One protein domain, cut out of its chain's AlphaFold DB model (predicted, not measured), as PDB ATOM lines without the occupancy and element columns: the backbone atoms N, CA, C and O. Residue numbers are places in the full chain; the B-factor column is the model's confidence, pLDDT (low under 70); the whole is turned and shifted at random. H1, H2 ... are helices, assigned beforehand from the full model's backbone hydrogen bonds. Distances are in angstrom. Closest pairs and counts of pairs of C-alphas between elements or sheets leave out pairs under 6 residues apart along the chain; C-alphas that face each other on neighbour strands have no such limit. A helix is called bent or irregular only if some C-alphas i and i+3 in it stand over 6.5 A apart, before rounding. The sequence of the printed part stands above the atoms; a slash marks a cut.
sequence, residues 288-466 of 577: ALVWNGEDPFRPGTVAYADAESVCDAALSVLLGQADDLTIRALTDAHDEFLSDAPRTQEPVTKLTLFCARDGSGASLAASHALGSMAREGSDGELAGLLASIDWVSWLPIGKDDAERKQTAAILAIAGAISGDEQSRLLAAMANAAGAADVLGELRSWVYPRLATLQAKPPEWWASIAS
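AT A GLANCE: This is residues 288 to 466 of the 577 residues of an uncharacterized protein of Armatimonadetes bacterium (UniProt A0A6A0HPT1). Three helices running nearly the same way make the core, with H3 side by side with both H1 and H5. H2 crosses over H1 and H3 on one side, H6 packs on H5 on the other side, H4 bridges H3, H5 and H6, H7 packs on H5, and the chain then loops out through H8 and returns with H9 close to H1. The printed part has 179 residues with nine named helices, H1 to H9 in order, and no named strand; the class is all helix. It is compact, with a radius of gyration of the C-alphas of 15.5 A and spans of 47 by 40 by 26 A.

IN THESE COORDINATES: After residues 288 to 306, which hold no named element, H1 takes residues 307 to 318, 16.7 A long, from C-alpha 307 at (-20.627, -1.200, 24.994). H2 is residues 324 to 340, 24.2 A, and H3 residues 362 to 376, 20.6 A. H4 is residues 382 to 387. H5, residues 401 to 417, spans 24.7 A, and H6, residues 421 to 432, spans 16.4 A. H7 is residues 440 to 446. H8, residues 450 to 454, is irregular: C-alphas 451 and 454 are 7.0 A apart. H9, residues 461 to 465, ends with C-alpha 465 at (-10.994, 19.469, 20.013).

HOW THE PARTS SIT: H3 and H5 are the hub, touching four helices each. They touch at a shallow tilt of 10 degrees, the same way, closest at the C-alphas of Ser 363 and Thr 407, 4.3 A. H1, H2 and H3 form an up and down bundle, each helix running against the one before. H2 and H3 form a hairpin at 43 degrees, closest at the C-alphas of His 334 and His 368, 6.1 A. H5 and H6 form another, with the C-alphas of Ala 412 and Ala 427 4.4 A apart. H7 touches H5 through residues 409 to 416 of H5 alone, the C-alphas of Ile 413 and Arg 443 being closest at 6.8 A. H9 is close to but not clearly touching H1, with the C-alphas of Leu 318 and Ile 464 5.8 A apart. H8 touches no helix. Every O i to N i+4 pair is within hydrogen-bond range in H1, H2, H3, H4, H6, H7 and H9; H5 has 12 of 13, and H8 has 0 of 1, with 0 of 2 O i to N i+3 pairs.

THE WHOLE: The C-alphas farthest apart, those of Gly 293 and Pro 347, are 48.0 A apart. The printed part has no cut. The links H2 to H3 and H4 to H5 are long; in the first, residues 344 to 345 pair antiparallel with residues 352 to 353. The mean pLDDT of the printed part is 87.5, with residues 290 to 300, 436 and 453 to 454 under 70.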
ATOM      1  N   ALA A 288      -7.097  12.014  15.318       83.94
ATOM      2  CA  ALA A 288      -6.389  13.254  15.616       83.94
ATOM      3  C   ALA A 288      -4.977  13.258  15.041       83.94
ATOM      4  O   ALA A 288      -4.173  12.385  15.350       83.94
ATOM      5  N   LEU A 289      -4.636  14.314  14.303       76.38
ATOM      6  CA  LEU A 289      -3.247  14.558  13.903       76.38
ATOM      7  C   LEU A 289      -2.482  15.405  14.936       76.38
ATOM      8  O   LEU A 289      -1.282  15.628  14.801       76.38
ATOM      9  N   VAL A 290      -3.165  15.879  15.984       68.38
ATOM     10  CA  VAL A 290      -2.602  16.695  17.070       68.38
ATOM     11  C   VAL A 290      -2.585  15.878  18.359       68.38
ATOM     12  O   VAL A 290      -3.626  15.373  18.770       68.38
ATOM     13  N   TRP A 291      -1.451  15.819  19.051       66.62
ATOM     14  CA  TRP A 291      -1.305  15.167  20.351       66.62
ATOM     15  C   TRP A 291      -0.611  16.037  21.382       66.62
ATOM     16  O   TRP A 291       0.468  16.585  21.153       66.62
ATOM     17  N   ASN A 292      -1.222  16.119  22.557       57.72
ATOM     18  CA  ASN A 292      -0.645  16.747  23.732       57.72
ATOM     19  C   ASN A 292      -1.018  15.908  24.956       57.72
ATOM     20  O   ASN A 292      -2.134  16.028  25.432       57.72
ATOM     21  N   GLY A 293      -0.110  15.087  25.480       60.44
ATOM     22  CA  GLY A 293      -0.243  14.581  26.853       60.44
ATOM     23  C   GLY A 293      -0.038  13.084  27.053       60.44
ATOM     24  O   GLY A 293       0.508  12.384  26.193       60.44
ATOM     25  N   GLU A 294      -0.410  12.635  28.250       60.59
ATOM     26  CA  GLU A 294      -0.448  11.230  28.655       60.59
ATOM     27  C   GLU A 294      -1.753  10.551  28.232       60.59
ATOM     28  O   GLU A 294      -2.774  11.196  28.009       60.59
ATOM     29  N   ASP A 295      -1.654   9.236  28.089       60.56
ATOM     30  CA  ASP A 295      -2.654   8.318  27.556       60.56
ATOM     31  C   ASP A 295      -3.765   8.050  28.587       60.56
ATOM     32  O   ASP A 295      -3.500   7.337  29.560       60.56
ATOM     33  N   PRO A 296      -4.981   8.608  28.427       58.66
ATOM     34  CA  PRO A 296      -6.040   8.405  29.405       58.66
ATOM     35  C   PRO A 296      -6.849   7.129  29.133       58.66
ATOM     36  O   PRO A 296      -7.543   6.661  30.033       58.66
ATOM     37  N   PHE A 297      -6.765   6.556  27.925       63.12
ATOM     38  CA  PHE A 297      -7.648   5.484  27.466       63.12
ATOM     39  C   PHE A 297      -6.855   4.459  26.654       63.12
ATOM     40  O   PHE A 297      -6.482   4.703  25.509       63.12
ATOM     41  N   ARG A 298      -6.605   3.289  27.248       59.91
ATOM     42  CA  ARG A 298      -6.013   2.152  26.535       59.91
ATOM     43  C   ARG A 298      -7.117   1.183  26.158       59.91
ATOM     44  O   ARG A 298      -7.657   0.555  27.068       59.91
ATOM     45  N   PRO A 299      -7.433   1.026  24.865       61.66
ATOM     46  CA  PRO A 299      -8.450   0.076  24.472       61.66
ATOM     47  C   PRO A 299      -7.963  -1.333  24.830       61.66
ATOM     48  O   PRO A 299      -6.832  -1.722  24.518       61.66
ATOM     49  N   GLY A 300      -8.810  -2.079  25.538       65.06
ATOM     50  CA  GLY A 300      -8.666  -3.522  25.685       65.06
ATOM     51  C   GLY A 300      -9.054  -4.247  24.391       65.06
ATOM     52  O   GLY A 300      -9.027  -3.685  23.298       65.06
ATOM     53  N   THR A 301      -9.443  -5.515  24.500       81.56
ATOM     54  CA  THR A 301     -10.058  -6.234  23.377       81.56
ATOM     55  C   THR A 301     -11.427  -5.626  23.069       81.56
ATOM     56  O   THR A 301     -12.275  -5.558  23.954       81.56
ATOM     57  N   VAL A 302     -11.645  -5.201  21.821       87.31
ATOM     58  CA  VAL A 302     -12.948  -4.699  21.360       87.31
ATOM     59  C   VAL A 302     -13.879  -5.884  21.130       87.31
ATOM     60  O   VAL A 302     -13.538  -6.790  20.370       87.31
ATOM     61  N   ALA A 303     -15.040  -5.884  21.779       90.88
ATOM     62  CA  ALA A 303     -16.056  -6.918  21.620       90.88
ATOM     63  C   ALA A 303     -17.392  -6.292  21.208       90.88
ATOM     64  O   ALA A 303     -17.863  -5.346  21.837       90.88
ATOM     65  N   TYR A 304     -18.043  -6.847  20.179       92.75
ATOM     66  CA  TYR A 304     -19.262  -6.262  19.604       92.75
ATOM     67  C   TYR A 304     -20.436  -6.161  20.585       92.75
ATOM     68  O   TYR A 304     -21.297  -5.301  20.423       92.75
ATOM     69  N   ALA A 305     -20.486  -7.030  21.596       93.56
ATOM     70  CA  ALA A 305     -21.536  -7.051  22.609       93.56
ATOM     71  C   ALA A 305     -21.214  -6.187  23.844       93.56
ATOM     72  O   ALA A 305     -22.085  -6.002  24.695       93.56
ATOM     73  N   ASP A 306     -19.987  -5.663  23.955       93.06
ATOM     74  CA  ASP A 306     -19.538  -4.864  25.096       93.06
ATOM     75  C   ASP A 306     -19.461  -3.372  24.743       93.06
ATOM     76  O   ASP A 306     -18.514  -2.895  24.113       93.06
ATOM     77  N   ALA A 307     -20.471  -2.634  25.204       92.06
ATOM     78  CA  ALA A 307     -20.627  -1.200  24.994       92.06
ATOM     79  C   ALA A 307     -19.411  -0.376  25.457       92.06
ATOM     80  O   ALA A 307     -19.060   0.606  24.800       92.06
ATOM     81  N   GLU A 308     -18.770  -0.757  26.567       90.75
ATOM     82  CA  GLU A 308     -17.629  -0.018  27.123       90.75
ATOM     83  C   GLU A 308     -16.402  -0.169  26.221       90.75
ATOM     84  O   GLU A 308     -15.836   0.837  25.791       90.75
ATOM     85  N   SER A 309     -16.082  -1.401  25.804       91.75
ATOM     86  CA  SER A 309     -14.969  -1.667  24.880       91.75
ATOM     87  C   SER A 309     -15.097  -0.920  23.544       91.75
ATOM     88  O   SER A 309     -14.109  -0.401  23.016       91.75
ATOM     89  N   VAL A 310     -16.319  -0.813  23.006       94.06
ATOM     90  CA  VAL A 310     -16.605  -0.085  21.761       94.06
ATOM     91  C   VAL A 310     -16.427   1.420  21.966       94.06
ATOM     92  O   VAL A 310     -15.845   2.094  21.114       94.06
ATOM     93  N   CYS A 311     -16.881   1.955  23.104       93.31
ATOM     94  CA  CYS A 311     -16.686   3.362  23.448       93.31
ATOM     95  C   CYS A 311     -15.196   3.704  23.607       93.31
ATOM     96  O   CYS A 311     -14.751   4.700  23.040       93.31
ATOM     97  N   ASP A 312     -14.417   2.876  24.303       90.12
ATOM     98  CA  ASP A 312     -12.975   3.085  24.495       90.12
ATOM     99  C   ASP A 312     -12.200   3.043  23.172       90.12
ATOM    100  O   ASP A 312     -11.325   3.882  22.919       90.12
ATOM    101  N   ALA A 313     -12.554   2.116  22.278       90.62
ATOM    102  CA  ALA A 313     -11.994   2.068  20.931       90.62
ATOM    103  C   ALA A 313     -12.347   3.328  20.123       90.62
ATOM    104  O   ALA A 313     -11.476   3.918  19.480       90.62
ATOM    105  N   ALA A 314     -13.598   3.794  20.196       92.56
ATOM    106  CA  ALA A 314     -14.033   5.021  19.532       92.56
ATOM    107  C   ALA A 314     -13.297   6.261  20.070       92.56
ATOM    108  O   ALA A 314     -12.858   7.112  19.294       92.56
ATOM    109  N   LEU A 315     -13.098   6.355  21.389       89.81
ATOM    110  CA  LEU A 315     -12.300   7.418  22.000       89.81
ATOM    111  C   LEU A 315     -10.848   7.391  21.530       89.81
ATOM    112  O   LEU A 315     -10.294   8.441  21.204       89.81
ATOM    113  N   SER A 316     -10.256   6.201  21.445       87.50
ATOM    114  CA  SER A 316      -8.887   6.014  20.956       87.50
ATOM    115  C   SER A 316      -8.730   6.528  19.522       87.50
ATOM    116  O   SER A 316      -7.707   7.127  19.183       87.50
ATOM    117  N   VAL A 317      -9.764   6.365  18.685       88.31
ATOM    118  CA  VAL A 317      -9.809   6.970  17.347       88.31
ATOM    119  C   VAL A 317      -9.826   8.498  17.452       88.31
ATOM    120  O   VAL A 317      -8.942   9.152  16.905       88.31
ATOM    121  N   LEU A 318     -10.753   9.086  18.216       88.94
ATOM    122  CA  LEU A 318     -10.869  10.551  18.354       88.94
ATOM    123  C   LEU A 318      -9.612  11.215  18.937       88.94
ATOM    124  O   LEU A 318      -9.320  12.377  18.639       88.94
ATOM    125  N   LEU A 319      -8.865  10.484  19.762       85.31
ATOM    126  CA  LEU A 319      -7.591  10.900  20.346       85.31
ATOM    127  C   LEU A 319      -6.404  10.764  19.383       85.31
ATOM    128  O   LEU A 319      -5.345  11.328  19.653       85.31
ATOM    129  N   GLY A 320      -6.572  10.064  18.255       80.19
ATOM    130  CA  GLY A 320      -5.488   9.755  17.318       80.19
ATOM    131  C   GLY A 320      -4.511   8.701  17.845       80.19
ATOM    132  O   GLY A 320      -3.346   8.701  17.456       80.19
ATOM    133  N   GLN A 321      -4.964   7.840  18.759       80.00
ATOM    134  CA  GLN A 321      -4.162   6.784  19.388       80.00
ATOM    135  C   GLN A 321      -4.458   5.389  18.832       80.00
ATOM    136  O   GLN A 321      -3.668   4.472  19.054       80.00
ATOM    137  N   ALA A 322      -5.586   5.217  18.139       79.19
ATOM    138  CA  ALA A 322      -5.959   3.940  17.547       79.19
ATOM    139  C   ALA A 322      -4.963   3.525  16.454       79.19
ATOM    140  O   ALA A 322      -4.634   4.309  15.562       79.19
ATOM    141  N   ASP A 323      -4.503   2.280  16.532       77.19
ATOM    142  CA  ASP A 323      -3.718   1.631  15.486       77.19
ATOM    143  C   ASP A 323      -4.625   0.904  14.478       77.19
ATOM    144  O   ASP A 323      -5.836   0.774  14.679       77.19
ATOM    145  N   ASP A 324      -4.037   0.396  13.392       79.38
ATOM    146  CA  ASP A 324      -4.775  -0.325  12.346       79.38
ATOM    147  C   ASP A 324      -5.559  -1.521  12.904       79.38
ATOM    148  O   ASP A 324      -6.633  -1.846  12.401       79.38
ATOM    149  N   LEU A 325      -5.033  -2.185  13.940       83.62
ATOM    150  CA  LEU A 325      -5.697  -3.314  14.588       83.62
ATOM    151  C   LEU A 325      -6.939  -2.866  15.355       83.62
ATOM    152  O   LEU A 325      -7.976  -3.505  15.226       83.62
ATOM    153  N   THR A 326      -6.859  -1.763  16.098       85.50
ATOM    154  CA  THR A 326      -7.997  -1.185  16.824       85.50
ATOM    155  C   THR A 326      -9.077  -0.724  15.851       85.50
ATOM    156  O   THR A 326     -10.257  -0.993  16.065       85.50
ATOM    157  N   ILE A 327      -8.690  -0.071  14.749       85.75
ATOM    158  CA  ILE A 327      -9.636   0.384  13.717       85.75
ATOM    159  C   ILE A 327     -10.327  -0.810  13.054       85.75
ATOM    160  O   ILE A 327     -11.546  -0.785  12.877       85.75
ATOM    161  N   ARG A 328      -9.576  -1.868  12.717       88.38
ATOM    162  CA  ARG A 328     -10.142  -3.110  12.168       88.38
ATOM    163  C   ARG A 328     -11.065  -3.791  13.166       88.38
ATOM    164  O   ARG A 328     -12.205  -4.038  12.817       88.38
ATOM    165  N   ALA A 329     -10.633  -3.980  14.411       91.00
ATOM    166  CA  ALA A 329     -11.450  -4.603  15.451       91.00
ATOM    167  C   ALA A 329     -12.757  -3.835  15.705       91.00
ATOM    168  O   ALA A 329     -13.805  -4.448  15.857       91.00
ATOM    169  N   LEU A 330     -12.717  -2.498  15.698       91.44
ATOM    170  CA  LEU A 330     -13.918  -1.666  15.807       91.44
ATOM    171  C   LEU A 330     -14.830  -1.791  14.576       91.44
ATOM    172  O   LEU A 330     -16.047  -1.731  14.712       91.44
ATOM    173  N   THR A 331     -14.254  -1.966  13.384       92.69
ATOM    174  CA  THR A 331     -15.013  -2.192  12.143       92.69
ATOM    175  C   THR A 331     -15.677  -3.567  12.155       92.69
ATOM    176  O   THR A 331     -16.885  -3.656  11.970       92.69
ATOM    177  N   ASP A 332     -14.916  -4.614  12.473       93.94
ATOM    178  CA  ASP A 332     -15.402  -5.992  12.560       93.94
ATOM    179  C   ASP A 332     -16.504  -6.111  13.625       93.94
ATOM    180  O   ASP A 332     -17.551  -6.706  13.378       93.94
ATOM    181  N   ALA A 333     -16.314  -5.474  14.788       94.69
ATOM    182  CA  ALA A 333     -17.317  -5.431  15.847       94.69
ATOM    183  C   ALA A 333     -18.600  -4.705  15.411       94.69
ATOM    184  O   ALA A 333     -19.695  -5.122  15.784       94.69
ATOM    185  N   HIS A 334     -18.492  -3.625  14.633       94.94
ATOM    186  CA  HIS A 334     -19.659  -2.919  14.095       94.94
ATOM    187  C   HIS A 334     -20.421  -3.779  13.084       94.94
ATOM    188  O   HIS A 334     -21.646  -3.869  13.153       94.94
ATOM    189  N   ASP A 335     -19.713  -4.458  12.183       94.75
ATOM    190  CA  ASP A 335     -20.319  -5.342  11.183       94.75
ATOM    191  C   ASP A 335     -21.018  -6.547  11.837       94.75
ATOM    192  O   ASP A 335     -22.151  -6.886  11.472       94.75
ATOM    193  N   GLU A 336     -20.393  -7.153  12.851       95.69
ATOM    194  CA  GLU A 336     -20.984  -8.228  13.656       95.69
ATOM    195  C   GLU A 336     -22.225  -7.735  14.415       95.69
ATOM    196  O   GLU A 336     -23.287  -8.358  14.351       95.69
ATOM    197  N   PHE A 337     -22.147  -6.555  15.039       95.75
ATOM    198  CA  PHE A 337     -23.305  -5.926  15.668       95.75
ATOM    199  C   PHE A 337     -24.439  -5.695  14.670       95.75
ATOM    200  O   PHE A 337     -25.577  -6.052  14.955       95.75
ATOM    201  N   LEU A 338     -24.170  -5.136  13.489       93.25
ATOM    202  CA  LEU A 338     -25.212  -4.909  12.489       93.25
ATOM    203  C   LEU A 338     -25.843  -6.217  12.003       93.25
ATOM    204  O   LEU A 338     -27.034  -6.210  11.669       93.25
ATOM    205  N   SER A 339     -25.080  -7.310  11.950       93.25
ATOM    206  CA  SER A 339     -25.577  -8.648  11.613       93.25
ATOM    207  C   SER A 339     -26.540  -9.188  12.677       93.25
ATOM    208  O   SER A 339     -27.616  -9.682  12.328       93.25
ATOM    209  N   ASP A 340     -26.192  -9.038  13.956       93.12
ATOM    210  CA  ASP A 340     -26.900  -9.674  15.074       93.12
ATOM    211  C   ASP A 340     -27.982  -8.792  15.718       93.12
ATOM    212  O   ASP A 340     -28.920  -9.295  16.347       93.12
ATOM    213  N   ALA A 341     -27.866  -7.469  15.596       90.94
ATOM    214  CA  ALA A 341     -28.694  -6.528  16.334       90.94
ATOM    215  C   ALA A 341     -30.185  -6.647  15.975       90.94
ATOM    216  O   ALA A 341     -30.552  -6.759  14.796       90.94
ATOM    217  N   PRO A 342     -31.090  -6.508  16.963       91.38
ATOM    218  CA  PRO A 342     -32.512  -6.378  16.691       91.38
ATOM    219  C   PRO A 342     -32.774  -5.175  15.783       91.38
ATOM    220  O   PRO A 342     -32.429  -4.048  16.124       91.38
ATOM    221  N   ARG A 343     -33.439  -5.394  14.645       91.69
ATOM    222  CA  ARG A 343     -33.851  -4.320  13.730       91.69
ATOM    223  C   ARG A 343     -35.330  -4.025  13.914       91.69
ATOM    224  O   ARG A 343     -36.198  -4.687  13.343       91.69
ATOM    225  N   THR A 344     -35.621  -3.014  14.720       90.31
ATOM    226  CA  THR A 344     -36.986  -2.556  14.971       90.31
ATOM    227  C   THR A 344     -37.283  -1.345  14.098       90.31
ATOM    228  O   THR A 344     -36.685  -0.292  14.280       90.31
ATOM    229  N   GLN A 345     -38.243  -1.452  13.178       89.75
ATOM    230  CA  GLN A 345     -38.742  -0.273  12.466       89.75
ATOM    231  C   GLN A 345     -39.827   0.435  13.270       89.75
ATOM    232  O   GLN A 345     -40.785  -0.192  13.735       89.75
ATOM    233  N   GLU A 346     -39.704   1.754  13.387       86.94
ATOM    234  CA  GLU A 346     -40.755   2.571  13.973       86.94
ATOM    235  C   GLU A 346     -41.983   2.620  13.038       86.94
ATOM    236  O   GLU A 346     -41.834   2.874  11.837       86.94
ATOM    237  N   PRO A 347     -43.206   2.360  13.541       81.19
ATOM    238  CA  PRO A 347     -44.394   2.215  12.702       81.19
ATOM    239  C   PRO A 347     -44.719   3.400  11.784       81.19
ATOM    240  O   PRO A 347     -45.269   3.165  10.704       81.19
ATOM    241  N   VAL A 348     -44.413   4.637  12.185       81.31
ATOM    242  CA  VAL A 348     -44.843   5.856  11.484       81.31
ATOM    243  C   VAL A 348     -43.733   6.436  10.601       81.31
ATOM    244  O   VAL A 348     -43.878   6.491   9.384       81.31
ATOM    245  N   THR A 349     -42.621   6.836  11.204       80.19
ATOM    246  CA  THR A 349     -41.426   7.425  10.588       80.19
ATOM    247  C   THR A 349     -40.598   6.427   9.784       80.19
ATOM    248  O   THR A 349     -39.800   6.849   8.954       80.19
ATOM    249  N   LYS A 350     -40.783   5.118  10.012       85.94
ATOM    250  CA  LYS A 350     -40.013   4.028   9.384       85.94
ATOM    251  C   LYS A 350     -38.513   4.055   9.682       85.94
ATOM    252  O   LYS A 350     -37.762   3.322   9.044       85.94
ATOM    253  N   LEU A 351     -38.081   4.850  10.663       86.88
ATOM    254  CA  LEU A 351     -36.702   4.829  11.133       86.88
ATOM    255  C   LEU A 351     -36.385   3.461  11.741       86.88
ATOM    256  O   LEU A 351     -37.196   2.886  12.474       86.88
ATOM    257  N   THR A 352     -35.200   2.950  11.425       89.75
ATOM    258  CA  THR A 352     -34.684   1.709  12.001       89.75
ATOM    259  C   THR A 352     -33.999   2.018  13.325       89.75
ATOM    260  O   THR A 352     -33.165   2.916  13.411       89.75
ATOM    261  N   LEU A 353     -34.346   1.253  14.352       91.25
ATOM    262  CA  LEU A 353     -33.640   1.177  15.620       91.25
ATOM    263  C   LEU A 353     -32.899  -0.152  15.686       91.25
ATOM    264  O   LEU A 353     -33.492  -1.200  15.418       91.25
ATOM    265  N   PHE A 354     -31.639  -0.101  16.106       93.38
ATOM    266  CA  PHE A 354     -30.800  -1.276  16.350       93.38
ATOM    267  C   PHE A 354     -30.914  -1.767  17.804       93.38
ATOM    268  O   PHE A 354     -29.940  -2.172  18.429       93.38
ATOM    269  N   CYS A 355     -32.119  -1.674  18.368       93.31
ATOM    270  CA  CYS A 355     -32.458  -2.136  19.709       93.31
ATOM    271  C   CYS A 355     -33.879  -2.720  19.720       93.31
ATOM    272  O   CYS A 355     -34.655  -2.583  18.760       93.31
ATOM    273  N   ALA A 356     -34.242  -3.385  20.812       92.44
ATOM    274  CA  ALA A 356     -35.587  -3.917  20.984       92.44
ATOM    275  C   ALA A 356     -36.636  -2.796  21.145       92.44
ATOM    276  O   ALA A 356     -36.322  -1.649  21.466       92.44
ATOM    277  N   ARG A 357     -37.918  -3.138  20.942       90.56
ATOM    278  CA  ARG A 357     -39.061  -2.202  21.059       90.56
ATOM    279  C   ARG A 357     -39.237  -1.605  22.454       90.56
ATOM    280  O   ARG A 357     -39.818  -0.533  22.578       90.56
ATOM    281  N   ASP A 358     -38.803  -2.324  23.483       89.88
ATOM    282  CA  ASP A 358     -38.811  -1.862  24.870       89.88
ATOM    283  C   ASP A 358     -37.592  -0.985  25.203       89.88
ATOM    284  O   ASP A 358     -37.523  -0.436  26.295       89.88
ATOM    285  N   GLY A 359     -36.658  -0.820  24.260       91.75
ATOM    286  CA  GLY A 359     -35.416  -0.082  24.443       91.75
ATOM    287  C   GLY A 359     -34.236  -0.927  24.913       91.75
ATOM    288  O   GLY A 359     -33.145  -0.375  25.006       91.75
ATOM    289  N   SER A 360     -34.410  -2.231  25.159       94.12
ATOM    290  CA  SER A 360     -33.293  -3.103  25.538       94.12
ATOM    291  C   SER A 360     -32.223  -3.119  24.438       94.12
ATOM    292  O   SER A 360     -32.528  -3.373  23.265       94.12
ATOM    293  N   GLY A 361     -30.969  -2.869  24.817       94.62
ATOM    294  CA  GLY A 361     -29.819  -2.774  23.915       94.62
ATOM    295  C   GLY A 361     -29.581  -1.369  23.349       94.62
ATOM    296  O   GLY A 361     -28.737  -1.209  22.468       94.62
ATOM    297  N   ALA A 362     -30.295  -0.342  23.825       95.19
ATOM    298  CA  ALA A 362     -30.146   1.026  23.319       95.19
ATOM    299  C   ALA A 362     -28.750   1.612  23.594       95.19
ATOM    300  O   ALA A 362     -28.204   2.315  22.743       95.19
ATOM    301  N   SER A 363     -28.138   1.285  24.737       96.00
ATOM    302  CA  SER A 363     -26.782   1.740  25.072       96.00
ATOM    303  C   SER A 363     -25.721   1.098  24.176       96.00
ATOM    304  O   SER A 363     -24.784   1.776  23.746       96.00
ATOM    305  N   LEU A 364     -25.894  -0.182  23.833       96.50
ATOM    306  CA  LEU A 364     -25.024  -0.889  22.896       96.50
ATOM    307  C   LEU A 364     -25.137  -0.288  21.491       96.50
ATOM    308  O   LEU A 364     -24.124   0.064  20.890       96.50
ATOM    309  N   ALA A 365     -26.364  -0.061  21.012       96.31
ATOM    310  CA  ALA A 365     -26.605   0.608  19.736       96.31
ATOM    311  C   ALA A 365     -25.996   2.019  19.691       96.31
ATOM    312  O   ALA A 365     -25.399   2.404  18.688       96.31
ATOM    313  N   ALA A 366     -26.089   2.781  20.787       96.81
ATOM    314  CA  ALA A 366     -25.452   4.092  20.888       96.81
ATOM    315  C   ALA A 366     -23.917   4.003  20.849       96.81
ATOM    316  O   ALA A 366     -23.283   4.889  20.283       96.81
ATOM    317  N   SER A 367     -23.325   2.948  21.417       96.56
ATOM    318  CA  SER A 367     -21.868   2.731  21.416       96.56
ATOM    319  C   SER A 367     -21.350   2.459  20.007       96.56
ATOM    320  O   SER A 367     -20.383   3.082  19.575       96.56
ATOM    321  N   HIS A 368     -22.046   1.613  19.248       96.50
ATOM    322  CA  HIS A 368     -21.730   1.370  17.836       96.50
ATOM    323  C   HIS A 368     -21.967   2.603  16.964       96.50
ATOM    324  O   HIS A 368     -21.126   2.935  16.130       96.50
ATOM    325  N   ALA A 369     -23.035   3.368  17.221       95.31
ATOM    326  CA  ALA A 369     -23.233   4.664  16.573       95.31
ATOM    327  C   ALA A 369     -22.075   5.635  16.878       95.31
ATOM    328  O   ALA A 369     -21.587   6.301  15.972       95.31
ATOM    329  N   LEU A 370     -21.578   5.686  18.121       96.31
ATOM    330  CA  LEU A 370     -20.384   6.462  18.473       96.31
ATOM    331  C   LEU A 370     -19.142   5.968  17.716       96.31
ATOM    332  O   LEU A 370     -18.391   6.794  17.205       96.31
ATOM    333  N   GLY A 371     -18.932   4.653  17.607       94.50
ATOM    334  CA  GLY A 371     -17.832   4.069  16.835       94.50
ATOM    335  C   GLY A 371     -17.883   4.432  15.348       94.50
ATOM    336  O   GLY A 371     -16.878   4.858  14.778       94.50
ATOM    337  N   SER A 372     -19.062   4.336  14.732       93.00
ATOM    338  CA  SER A 372     -19.329   4.750  13.347       93.00
ATOM    339  C   SER A 372     -19.078   6.252  13.145       93.00
ATOM    340  O   SER A 372     -18.332   6.657  12.248       93.00
ATOM    341  N   MET A 373     -19.586   7.091  14.056       92.88
ATOM    342  CA  MET A 373     -19.327   8.533  14.062       92.88
ATOM    343  C   MET A 373     -17.842   8.857  14.212       92.88
ATOM    344  O   MET A 373     -17.326   9.698  13.483       92.88
ATOM    345  N   ALA A 374     -17.137   8.189  15.124       92.75
ATOM    346  CA  ALA A 374     -15.723   8.430  15.376       92.75
ATOM    347  C   ALA A 374     -14.838   8.037  14.189       92.75
ATOM    348  O   ALA A 374     -13.867   8.738  13.921       92.75
ATOM    349  N   ARG A 375     -15.155   6.958  13.460       90.12
ATOM    350  CA  ARG A 375     -14.367   6.510  12.297       90.12
ATOM    351  C   ARG A 375     -14.712   7.283  11.023       90.12
ATOM    352  O   ARG A 375     -13.820   7.739  10.313       90.12
ATOM    353  N   GLU A 376     -16.002   7.422  10.731       86.38
ATOM    354  CA  GLU A 376     -16.484   7.762   9.387       86.38
ATOM    355  C   GLU A 376     -17.321   9.045   9.335       86.38
ATOM    356  O   GLU A 376     -17.512   9.592   8.244       86.38
ATOM    357  N   GLY A 377     -17.803   9.529  10.486       85.81
ATOM    358  CA  GLY A 377     -18.767  10.630  10.566       85.81
ATOM    359  C   GLY A 377     -20.167  10.250  10.069       85.81
ATOM    360  O   GLY A 377     -20.876  11.107   9.551       85.81
ATOM    361  N   SER A 378     -20.545   8.969  10.161       84.00
ATOM    362  CA  SER A 378     -21.818   8.450   9.643       84.00
ATOM    363  C   SER A 378     -22.938   8.474  10.692       84.00
ATOM    364  O   SER A 378     -22.894   7.741  11.677       84.00
ATOM    365  N   ASP A 379     -23.991   9.263  10.445       79.12
ATOM    366  CA  ASP A 379     -25.149   9.413  11.348       79.12
ATOM    367  C   ASP A 379     -26.206   8.283  11.215       79.12
ATOM    368  O   ASP A 379     -27.293   8.366  11.799       79.12
ATOM    369  N   GLY A 380     -25.945   7.241  10.415       78.44
ATOM    370  CA  GLY A 380     -26.952   6.252  10.001       78.44
ATOM    371  C   GLY A 380     -27.663   5.554  11.167       78.44
ATOM    372  O   GLY A 380     -28.894   5.553  11.247       78.44
ATOM    373  N   GLU A 381     -26.890   4.997  12.095       82.44
ATOM    374  CA  GLU A 381     -27.384   4.315  13.296       82.44
ATOM    375  C   GLU A 381     -27.845   5.301  14.381       82.44
ATOM    376  O   GLU A 381     -28.696   4.985  15.218       82.44
ATOM    377  N   LEU A 382     -27.312   6.524  14.341       86.88
ATOM    378  CA  LEU A 382     -27.574   7.583  15.306       86.88
ATOM    379  C   LEU A 382     -29.001   8.143  15.167       86.88
ATOM    380  O   LEU A 382     -29.677   8.402  16.167       86.88
ATOM    381  N   ALA A 383     -29.483   8.291  13.930       89.00
ATOM    382  CA  ALA A 383     -30.745   8.957  13.609       89.00
ATOM    383  C   ALA A 383     -31.965   8.355  14.330       89.00
ATOM    384  O   ALA A 383     -32.798   9.094  14.862       89.00
ATOM    385  N   GLY A 384     -32.070   7.022  14.391       89.81
ATOM    386  CA  GLY A 384     -33.185   6.342  15.059       89.81
ATOM    387  C   GLY A 384     -33.221   6.621  16.564       89.81
ATOM    388  O   GLY A 384     -34.273   6.957  17.116       89.81
ATOM    389  N   LEU A 385     -32.063   6.544  17.225       93.12
ATOM    390  CA  LEU A 385     -31.937   6.805  18.659       93.12
ATOM    391  C   LEU A 385     -32.200   8.280  18.988       93.12
ATOM    392  O   LEU A 385     -32.939   8.570  19.929       93.12
ATOM    393  N   LEU A 386     -31.687   9.218  18.187       93.88
ATOM    394  CA  LEU A 386     -31.968  10.646  18.365       93.88
ATOM    395  C   LEU A 386     -33.450  10.982  18.139       93.88
ATOM    396  O   LEU A 386     -34.028  11.775  18.885       93.88
ATOM    397  N   ALA A 387     -34.101  10.340  17.166       92.50
ATOM    398  CA  ALA A 387     -35.533  10.495  16.915       92.50
ATOM    399  C   ALA A 387     -36.414  10.003  18.079       92.50
ATOM    400  O   ALA A 387     -37.570  10.429  18.190       92.50
ATOM    401  N   SER A 388     -35.875   9.139  18.946       93.56
ATOM    402  CA  SER A 388     -36.551   8.614  20.139       93.56
ATOM    403  C   SER A 388     -36.507   9.547  21.354       93.56
ATOM    404  O   SER A 388     -37.204   9.295  22.337       93.56
ATOM    405  N   ILE A 389     -35.731  10.635  21.301       94.25
ATOM    406  CA  ILE A 389     -35.643  11.607  22.396       94.25
ATOM    407  C   ILE A 389     -36.993  12.311  22.565       94.25
ATOM    408  O   ILE A 389     -37.479  13.006  21.667       94.25
ATOM    409  N   ASP A 390     -37.619  12.122  23.727       91.44
ATOM    410  CA  ASP A 390     -38.948  12.663  24.004       91.44
ATOM    411  C   ASP A 390     -38.903  14.087  24.577       91.44
ATOM    412  O   ASP A 390     -37.960  14.475  25.266       91.44
ATOM    413  N   TRP A 391     -39.948  14.878  24.320       93.56
ATOM    414  CA  TRP A 391     -40.008  16.266  24.785       93.56
ATOM    415  C   TRP A 391     -40.042  16.407  26.312       93.56
ATOM    416  O   TRP A 391     -39.492  17.364  26.841       93.56
ATOM    417  N   VAL A 392     -40.677  15.481  27.032       92.25
ATOM    418  CA  VAL A 392     -40.956  15.615  28.469       92.25
ATOM    419  C   VAL A 392     -39.703  15.368  29.306       92.25
ATOM    420  O   VAL A 392     -39.447  16.109  30.256       92.25
ATOM    421  N   SER A 393     -38.937  14.330  28.969       92.19
ATOM    422  CA  SER A 393     -37.763  13.914  29.741       92.19
ATOM    423  C   SER A 393     -36.428  14.251  29.080       92.19
ATOM    424  O   SER A 393     -35.423  14.318  29.785       92.19
ATOM    425  N   TRP A 394     -36.423  14.477  27.760       94.88
ATOM    426  CA  TRP A 394     -35.230  14.600  26.911       94.88
ATOM    427  C   TRP A 394     -34.316  13.371  26.904       94.88
ATOM    428  O   TRP A 394     -33.209  13.434  26.376       94.88
ATOM    429  N   LEU A 395     -34.766  12.238  27.437       94.69
ATOM    430  CA  LEU A 395     -34.038  10.981  27.349       94.69
ATOM    431  C   LEU A 395     -34.498  10.180  26.119       94.69
ATOM    432  O   LEU A 395     -35.683  10.223  25.774       94.69
ATOM    433  N   PRO A 396     -33.592   9.422  25.481       94.44
ATOM    434  CA  PRO A 396     -33.938   8.491  24.413       94.44
ATOM    435  C   PRO A 396     -34.739   7.295  24.959       94.44
ATOM    436  O   PRO A 396     -35.024   7.196  26.162       94.44
ATOM    437  N   ILE A 397     -35.101   6.377  24.066       92.81
ATOM    438  CA  ILE A 397     -35.628   5.059  24.428       92.81
ATOM    439  C   ILE A 397     -34.594   4.245  25.231       92.81
ATOM    440  O   ILE A 397     -33.388   4.413  25.062       92.81
ATOM    441  N   GLY A 398     -35.077   3.377  26.117       92.69
ATOM    442  CA  GLY A 398     -34.288   2.449  26.930       92.69
ATOM    443  C   GLY A 398     -35.222   1.663  27.851       92.69
ATOM    444  O   GLY A 398     -36.304   2.162  28.180       92.69
ATOM    445  N   LYS A 399     -34.824   0.450  28.246       92.94
ATOM    446  CA  LYS A 399     -35.652  -0.464  29.050       92.94
ATOM    447  C   LYS A 399     -36.015   0.116  30.413       92.94
ATOM    448  O   LYS A 399     -37.124  -0.076  30.910       92.94
ATOM    449  N   ASP A 400     -35.070   0.827  31.014       93.00
ATOM    450  CA  ASP A 400     -35.205   1.493  32.302       93.00
ATOM    451  C   ASP A 400     -34.474   2.847  32.316       93.00
ATOM    452  O   ASP A 400     -33.831   3.254  31.348       93.00
ATOM    453  N   ASP A 401     -34.601   3.591  33.415       91.88
ATOM    454  CA  ASP A 401     -34.000   4.922  33.546       91.88
ATOM    455  C   ASP A 401     -32.461   4.897  33.476       91.88
ATOM    456  O   ASP A 401     -31.856   5.858  32.997       91.88
ATOM    457  N   ALA A 402     -31.822   3.803  33.908       94.25
ATOM    458  CA  ALA A 402     -30.371   3.664  33.858       94.25
ATOM    459  C   ALA A 402     -29.892   3.500  32.409       94.25
ATOM    460  O   ALA A 402     -29.031   4.260  31.964       94.25
ATOM    461  N   GLU A 403     -30.515   2.601  31.642       94.56
ATOM    462  CA  GLU A 403     -30.197   2.402  30.226       94.56
ATOM    463  C   GLU A 403     -30.483   3.662  29.403       94.56
ATOM    464  O   GLU A 403     -29.670   4.051  28.561       94.56
ATOM    465  N   ARG A 404     -31.579   4.375  29.691       95.00
ATOM    466  CA  ARG A 404     -31.900   5.657  29.037       95.00
ATOM    467  C   ARG A 404     -30.823   6.712  29.286       95.00
ATOM    468  O   ARG A 404     -30.410   7.402  28.354       95.00
ATOM    469  N   LYS A 405     -30.343   6.835  30.527       95.25
ATOM    470  CA  LYS A 405     -29.276   7.778  30.903       95.25
ATOM    471  C   LYS A 405     -27.916   7.397  30.331       95.25
ATOM    472  O   LYS A 405     -27.151   8.296  29.984       95.25
ATOM    473  N   GLN A 406     -27.607   6.107  30.237       95.88
ATOM    474  CA  GLN A 406     -26.381   5.619  29.605       95.88
ATOM    475  C   GLN A 406     -26.408   5.858  28.094       95.88
ATOM    476  O   GLN A 406     -25.476   6.435  27.543       95.88
ATOM    477  N   THR A 407     -27.516   5.520  27.437       96.19
ATOM    478  CA  THR A 407     -27.746   5.823  26.018       96.19
ATOM    479  C   THR A 407     -27.596   7.323  25.758       96.19
ATOM    480  O   THR A 407     -26.853   7.728  24.870       96.19
ATOM    481  N   ALA A 408     -28.220   8.171  26.584       96.62
ATOM    482  CA  ALA A 408     -28.099   9.626  26.484       96.62
ATOM    483  C   ALA A 408     -26.651  10.132  26.634       96.62
ATOM    484  O   ALA A 408     -26.268  11.074  25.943       96.62
ATOM    485  N   ALA A 409     -25.846   9.514  27.507       95.44
ATOM    486  CA  ALA A 409     -24.433   9.854  27.691       95.44
ATOM    487  C   ALA A 409     -23.623   9.622  26.414       95.44
ATOM    488  O   ALA A 409     -22.863  10.486  25.985       95.44
ATOM    489  N   ILE A 410     -23.818   8.464  25.791       96.50
ATOM    490  CA  ILE A 410     -23.076   8.061  24.600       96.50
ATOM    491  C   ILE A 410     -23.539   8.880  23.385       96.50
ATOM    492  O   ILE A 410     -22.711   9.432  22.659       96.50
ATOM    493  N   LEU A 411     -24.856   9.071  23.228       95.62
ATOM    494  CA  LEU A 411     -25.437   9.930  22.189       95.62
ATOM    495  C   LEU A 411     -24.971  11.383  22.293       95.62
ATOM    496  O   LEU A 411     -24.844  12.044  21.267       95.62
ATOM    497  N   ALA A 412     -24.712  11.887  23.504       95.69
ATOM    498  CA  ALA A 412     -24.160  13.222  23.694       95.69
ATOM    499  C   ALA A 412     -22.815  13.371  22.961       95.69
ATOM    500  O   ALA A 412     -22.618  14.308  22.195       95.69
ATOM    501  N   ILE A 413     -21.902  12.412  23.133       95.75
ATOM    502  CA  ILE A 413     -20.610  12.444  22.439       95.75
ATOM    503  C   ILE A 413     -20.781  12.185  20.943       95.75
ATOM    504  O   ILE A 413     -20.275  12.970  20.142       95.75
ATOM    505  N   ALA A 414     -21.536  11.152  20.557       95.06
ATOM    506  CA  ALA A 414     -21.750  10.812  19.151       95.06
ATOM    507  C   ALA A 414     -22.362  11.987  18.369       95.06
ATOM    508  O   ALA A 414     -21.857  12.385  17.322       95.06
ATOM    509  N   GLY A 415     -23.399  12.617  18.921       93.38
ATOM    510  CA  GLY A 415     -24.026  13.771  18.297       93.38
ATOM    511  C   GLY A 415     -23.156  15.022  18.320       93.38
ATOM    512  O   GLY A 415     -23.288  15.816  17.404       93.38
ATOM    513  N   ALA A 416     -22.238  15.205  19.278       93.25
ATOM    514  CA  ALA A 416     -21.277  16.315  19.241       93.25
ATOM    515  C   ALA A 416     -20.277  16.210  18.070       93.25
ATOM    516  O   ALA A 416     -19.780  17.245  17.618       93.25
ATOM    517  N   ILE A 417     -20.009  14.993  17.577       93.31
ATOM    518  CA  ILE A 417     -19.181  14.723  16.386       93.31
ATOM    519  C   ILE A 417     -19.942  15.058  15.096       93.31
ATOM    520  O   ILE A 417     -19.323  15.449  14.108       93.31
ATOM    521  N   SER A 418     -21.273  14.941  15.111       89.69
ATOM    522  CA  SER A 418     -22.112  15.102  13.923       89.69
ATOM    523  C   SER A 418     -21.939  16.461  13.233       89.69
ATOM    524  O   SER A 418     -21.829  17.533  13.854       89.69
ATOM    525  N   GLY A 419     -21.926  16.405  11.902       83.19
ATOM    526  CA  GLY A 419     -21.999  17.570  11.033       83.19
ATOM    527  C   GLY A 419     -23.358  18.264  11.107       83.19
ATOM    528  O   GLY A 419     -23.423  19.489  10.989       83.19
ATOM    529  N   ASP A 420     -24.418  17.494  11.372       87.12
ATOM    530  CA  ASP A 420     -25.808  17.939  11.369       87.12
ATOM    531  C   ASP A 420     -26.189  18.695  12.653       87.12
ATOM    532  O   ASP A 420     -26.066  18.213  13.784       87.12
ATOM    533  N   GLU A 421     -26.702  19.912  12.480       90.25
ATOM    534  CA  GLU A 421     -27.062  20.791  13.594       90.25
ATOM    535  C   GLU A 421     -28.212  20.228  14.438       90.25
ATOM    536  O   GLU A 421     -28.248  20.427  15.657       90.25
ATOM    537  N   GLN A 422     -29.148  19.513  13.806       90.88
ATOM    538  CA  GLN A 422     -30.313  18.937  14.477       90.88
ATOM    539  C   GLN A 422     -29.902  17.764  15.370       90.88
ATOM    540  O   GLN A 422     -30.360  17.659  16.512       90.88
ATOM    541  N   SER A 423     -28.988  16.927  14.884       91.25
ATOM    542  CA  SER A 423     -28.413  15.813  15.631       91.25
ATOM    543  C   SER A 423     -27.614  16.305  16.833       91.25
ATOM    544  O   SER A 423     -27.806  15.823  17.954       91.25
ATOM    545  N   ARG A 424     -26.812  17.361  16.644       92.56
ATOM    546  CA  ARG A 424     -26.099  18.021  17.743       92.56
ATOM    547  C   ARG A 424     -27.041  18.636  18.784       92.56
ATOM    548  O   ARG A 424     -26.780  18.518  19.984       92.56
ATOM    549  N   LEU A 425     -28.129  19.287  18.358       95.50
ATOM    550  CA  LEU A 425     -29.156  19.816  19.266       95.50
ATOM    551  C   LEU A 425     -29.767  18.693  20.111       95.50
ATOM    552  O   LEU A 425     -29.884  18.817  21.329       95.50
ATOM    553  N   LEU A 426     -30.138  17.587  19.470       95.25
ATOM    554  CA  LEU A 426     -30.752  16.444  20.132       95.25
ATOM    555  C   LEU A 426     -29.831  15.788  21.157       95.25
ATOM    556  O   LEU A 426     -30.236  15.546  22.294       95.25
ATOM    557  N   ALA A 427     -28.571  15.593  20.794       94.62
ATOM    558  CA  ALA A 427     -27.537  15.134  21.706       94.62
ATOM    559  C   ALA A 427     -27.331  16.094  22.891       94.62
ATOM    560  O   ALA A 427     -27.184  15.656  24.034       94.62
ATOM    561  N   ALA A 428     -27.396  17.410  22.661       95.75
ATOM    562  CA  ALA A 428     -27.321  18.400  23.733       95.75
ATOM    563  C   ALA A 428     -28.530  18.351  24.685       95.75
ATOM    564  O   ALA A 428     -28.353  18.476  25.901       95.75
ATOM    565  N   MET A 429     -29.739  18.114  24.161       96.19
ATOM    566  CA  MET A 429     -30.934  17.861  24.976       96.19
ATOM    567  C   MET A 429     -30.762  16.597  25.832       96.19
ATOM    568  O   MET A 429     -31.004  16.648  27.039       96.19
ATOM    569  N   ALA A 430     -30.276  15.500  25.241       95.44
ATOM    570  CA  ALA A 430     -30.017  14.246  25.948       95.44
ATOM    571  C   ALA A 430     -28.981  14.407  27.070       95.44
ATOM    572  O   ALA A 430     -29.198  13.946  28.192       95.44
ATOM    573  N   ASN A 431     -27.891  15.137  26.818       94.75
ATOM    574  CA  ASN A 431     -26.896  15.440  27.846       94.75
ATOM    575  C   ASN A 431     -27.494  16.244  29.016       94.75
ATOM    576  O   ASN A 431     -27.251  15.930  30.185       94.75
ATOM    577  N   ALA A 432     -28.307  17.260  28.705       93.81
ATOM    578  CA  ALA A 432     -28.976  18.100  29.696       93.81
ATOM    579  C   ALA A 432     -29.962  17.317  30.587       93.81
ATOM    580  O   ALA A 432     -30.264  17.758  31.696       93.81
ATOM    581  N   ALA A 433     -30.422  16.139  30.152       91.00
ATOM    582  CA  ALA A 433     -31.345  15.302  30.911       91.00
ATOM    583  C   ALA A 433     -30.764  14.623  32.160       91.00
ATOM    584  O   ALA A 433     -31.512  14.028  32.939       91.00
ATOM    585  N   GLY A 434     -29.458  14.766  32.399       78.44
ATOM    586  CA  GLY A 434     -28.771  14.100  33.505       78.44
ATOM    587  C   GLY A 434     -28.316  12.699  33.115       78.44
ATOM    588  O   GLY A 434     -28.608  11.727  33.812       78.44
ATOM    589  N   ALA A 435     -27.631  12.610  31.977       70.56
ATOM    590  CA  ALA A 435     -27.029  11.380  31.480       70.56
ATOM    591  C   ALA A 435     -25.980  10.803  32.460       70.56
ATOM    592  O   ALA A 435     -25.350  11.561  33.199       70.56
ATOM    593  N   ALA A 436     -25.820   9.473  32.453       69.81
ATOM    594  CA  ALA A 436     -25.009   8.689  33.402       69.81
ATOM    595  C   ALA A 436     -23.523   9.090  33.402       69.81
ATOM    596  O   ALA A 436     -23.094   9.787  32.495       69.81
ATOM    597  N   ASP A 437     -22.704   8.628  34.348       80.00
ATOM    598  CA  ASP A 437     -21.264   8.965  34.397       80.00
ATOM    599  C   ASP A 437     -20.396   8.170  33.394       80.00
ATOM    600  O   ASP A 437     -19.222   7.898  33.611       80.00
ATOM    601  N   VAL A 438     -20.987   7.771  32.268       79.56
ATOM    602  CA  VAL A 438     -20.275   7.143  31.153       79.56
ATOM    603  C   VAL A 438     -19.657   8.246  30.300       79.56
ATOM    604  O   VAL A 438     -20.347   9.209  29.939       79.56
ATOM    605  N   LEU A 439     -18.357   8.117  30.005       83.25
ATOM    606  CA  LEU A 439     -17.546   9.140  29.326       83.25
ATOM    607  C   LEU A 439     -17.553  10.489  30.079       83.25
ATOM    608  O   LEU A 439     -17.479  11.551  29.458       83.25
ATOM    609  N   GLY A 440     -17.695  10.455  31.412       84.25
ATOM    610  CA  GLY A 440     -17.986  11.621  32.251       84.25
ATOM    611  C   GLY A 440     -16.986  12.768  32.102       84.25
ATOM    612  O   GLY A 440     -17.388  13.915  31.878       84.25
ATOM    613  N   GLU A 441     -15.684  12.466  32.143       85.31
ATOM    614  CA  GLU A 441     -14.635  13.479  31.984       85.31
ATOM    615  C   GLU A 441     -14.718  14.145  30.604       85.31
ATOM    616  O   GLU A 441     -14.847  15.369  30.523       85.31
ATOM    617  N   LEU A 442     -14.753  13.357  29.523       87.25
ATOM    618  CA  LEU A 442     -14.899  13.875  28.162       87.25
ATOM    619  C   LEU A 442     -16.153  14.737  28.015       87.25
ATOM    620  O   LEU A 442     -16.088  15.873  27.539       87.25
ATOM    621  N   ARG A 443     -17.298  14.228  28.466       91.19
ATOM    622  CA  ARG A 443     -18.573  14.943  28.389       91.19
ATOM    623  C   ARG A 443     -18.546  16.262  29.139       91.19
ATOM    624  O   ARG A 443     -19.136  17.220  28.651       91.19
ATOM    625  N   SER A 444     -17.856  16.347  30.273       89.44
ATOM    626  CA  SER A 444     -17.734  17.599  31.028       89.44
ATOM    627  C   SER A 444     -16.993  18.701  30.256       89.44
ATOM    628  O   SER A 444     -17.262  19.884  30.468       89.44
ATOM    629  N   TRP A 445     -16.111  18.328  29.321       89.69
ATOM    630  CA  TRP A 445     -15.381  19.261  28.460       89.69
ATOM    631  C   TRP A 445     -16.106  19.584  27.155       89.69
ATOM    632  O   TRP A 445     -16.012  20.721  26.680       89.69
ATOM    633  N   VAL A 446     -16.851  18.620  26.602       91.75
ATOM    634  CA  VAL A 446     -17.741  18.830  25.447       91.75
ATOM    635  C   VAL A 446     -18.936  19.698  25.836       91.75
ATOM    636  O   VAL A 446     -19.284  20.628  25.113       91.75
ATOM    637  N   TYR A 447     -19.517  19.449  27.009       92.06
ATOM    638  CA  TYR A 447     -20.669  20.155  27.569       92.06
ATOM    639  C   TYR A 447     -20.274  20.877  28.864       92.06
ATOM    640  O   TYR A 447     -20.699  20.480  29.957       92.06
ATOM    641  N   PRO A 448     -19.441  21.928  28.772       88.19
ATOM    642  CA  PRO A 448     -18.976  22.641  29.947       88.19
ATOM    643  C   PRO A 448     -20.145  23.317  30.659       88.19
ATOM    644  O   PRO A 448     -21.091  23.797  30.034       88.19
ATOM    645  N   ARG A 449     -20.053  23.416  31.984       85.88
ATOM    646  CA  ARG A 449     -20.940  24.285  32.758       85.88
ATOM    647  C   ARG A 449     -20.495  25.732  32.566       85.88
ATOM    648  O   ARG A 449     -19.307  26.000  32.405       85.88
ATOM    649  N   LEU A 450     -21.421  26.685  32.688       75.31
ATOM    650  CA  LEU A 450     -21.101  28.123  32.624       75.31
ATOM    651  C   LEU A 450     -19.909  28.515  33.518       75.31
ATOM    652  O   LEU A 450     -19.045  29.274  33.093       75.31
ATOM    653  N   ALA A 451     -19.835  27.957  34.730       70.00
ATOM    654  CA  ALA A 451     -18.758  28.231  35.680       70.00
ATOM    655  C   ALA A 451     -17.407  27.590  35.300       70.00
ATOM    656  O   ALA A 451     -16.363  28.080  35.719       70.00
ATOM    657  N   THR A 452     -17.403  26.506  34.514       72.50
ATOM    658  CA  THR A 452     -16.184  25.754  34.166       72.50
ATOM    659  C   THR A 452     -15.558  26.201  32.849       72.50
ATOM    660  O   THR A 452     -14.491  25.715  32.487       72.50
ATOM    661  N   LEU A 453     -16.159  27.168  32.146       67.62
ATOM    662  CA  LEU A 453     -15.609  27.715  30.901       67.62
ATOM    663  C   LEU A 453     -14.217  28.350  31.068       67.62
ATOM    664  O   LEU A 453     -13.496  28.470  30.083       67.62
ATOM    665  N   GLN A 454     -13.834  28.728  32.292       68.25
ATOM    666  CA  GLN A 454     -12.521  29.307  32.608       68.25
ATOM    667  C   GLN A 454     -11.479  28.276  33.075       68.25
ATOM    668  O   GLN A 454     -10.325  28.638  33.303       68.25
ATOM    669  N   ALA A 455     -11.854  27.003  33.242       79.31
ATOM    670  CA  ALA A 455     -10.925  25.971  33.688       79.31
ATOM    671  C   ALA A 455      -9.901  25.628  32.593       79.31
ATOM    672  O   ALA A 455     -10.232  25.586  31.405       79.31
ATOM    673  N   LYS A 456      -8.655  25.341  32.997       81.88
ATOM    674  CA  LYS A 456      -7.624  24.848  32.075       81.88
ATOM    675  C   LYS A 456      -8.029  23.448  31.583       81.88
ATOM    676  O   LYS A 456      -8.235  22.578  32.430       81.88
ATOM    677  N   PRO A 457      -8.133  23.218  30.264       81.06
ATOM    678  CA  PRO A 457      -8.456  21.899  29.737       81.06
ATOM    679  C   PRO A 457      -7.338  20.881  30.022       81.06
ATOM    680  O   PRO A 457      -6.167  21.278  30.081       81.06
ATOM    681  N   PRO A 458      -7.676  19.584  30.170       82.00
ATOM    682  CA  PRO A 458      -6.719  18.493  30.169       82.00
ATOM    683  C   PRO A 458      -5.849  18.562  28.925       82.00
ATOM    684  O   PRO A 458      -6.277  19.058  27.882       82.00
ATOM    685  N   GLU A 459      -4.633  18.034  29.014       79.56
ATOM    686  CA  GLU A 459      -3.702  18.080  27.885       79.56
ATOM    687  C   GLU A 459      -4.299  17.390  26.646       79.56
ATOM    688  O   GLU A 459      -4.290  17.969  25.553       79.56
ATOM    689  N   TRP A 460      -4.937  16.229  26.850       81.38
ATOM    690  CA  TRP A 460      -5.559  15.422  25.796       81.38
ATOM    691  C   TRP A 460      -6.732  16.128  25.096       81.38
ATOM    692  O   TRP A 460      -7.070  15.798  23.958       81.38
ATOM    693  N   TRP A 461      -7.345  17.144  25.719       85.31
ATOM    694  CA  TRP A 461      -8.475  17.873  25.129       85.31
ATOM    695  C   TRP A 461      -8.091  18.557  23.815       85.31
ATOM    696  O   TRP A 461      -8.903  18.628  22.897       85.31
ATOM    697  N   ALA A 462      -6.846  19.029  23.688       80.88
ATOM    698  CA  ALA A 462      -6.369  19.653  22.455       80.88
ATOM    699  C   ALA A 462      -6.430  18.690  21.256       80.88
ATOM    700  O   ALA A 462      -6.698  19.122  20.135       80.88
ATOM    701  N   SER A 463      -6.228  17.390  21.493       82.00
ATOM    702  CA  SER A 463      -6.374  16.344  20.481       82.00
ATOM    703  C   SER A 463      -7.828  16.174  20.076       82.00
ATOM    704  O   SER A 463      -8.148  16.269  18.895       82.00
ATOM    705  N   ILE A 464      -8.732  16.009  21.041       85.81
ATOM    706  CA  ILE A 464     -10.165  15.783  20.785       85.81
ATOM    707  C   ILE A 464     -10.885  17.027  20.231       85.81
ATOM    708  O   ILE A 464     -11.827  16.904  19.452       85.81
ATOM    709  N   ALA A 465     -10.424  18.234  20.548       85.31
ATOM    710  CA  ALA A 465     -10.994  19.469  20.013       85.31
ATOM    711  C   ALA A 465     -10.431  19.862  18.635       85.31
ATOM    712  O   ALA A 465     -10.965  20.769  17.996       85.31
ATOM    713  N   SER A 466      -9.343  19.231  18.178       83.75
ATOM    714  CA  SER A 466      -8.693  19.604  16.919       83.75
ATOM    715  C   SER A 466      -9.583  19.322  15.699       83.75
ATOM    716  O   SER A 466     -10.025  18.186  15.525       83.75
TER     717      SER A 466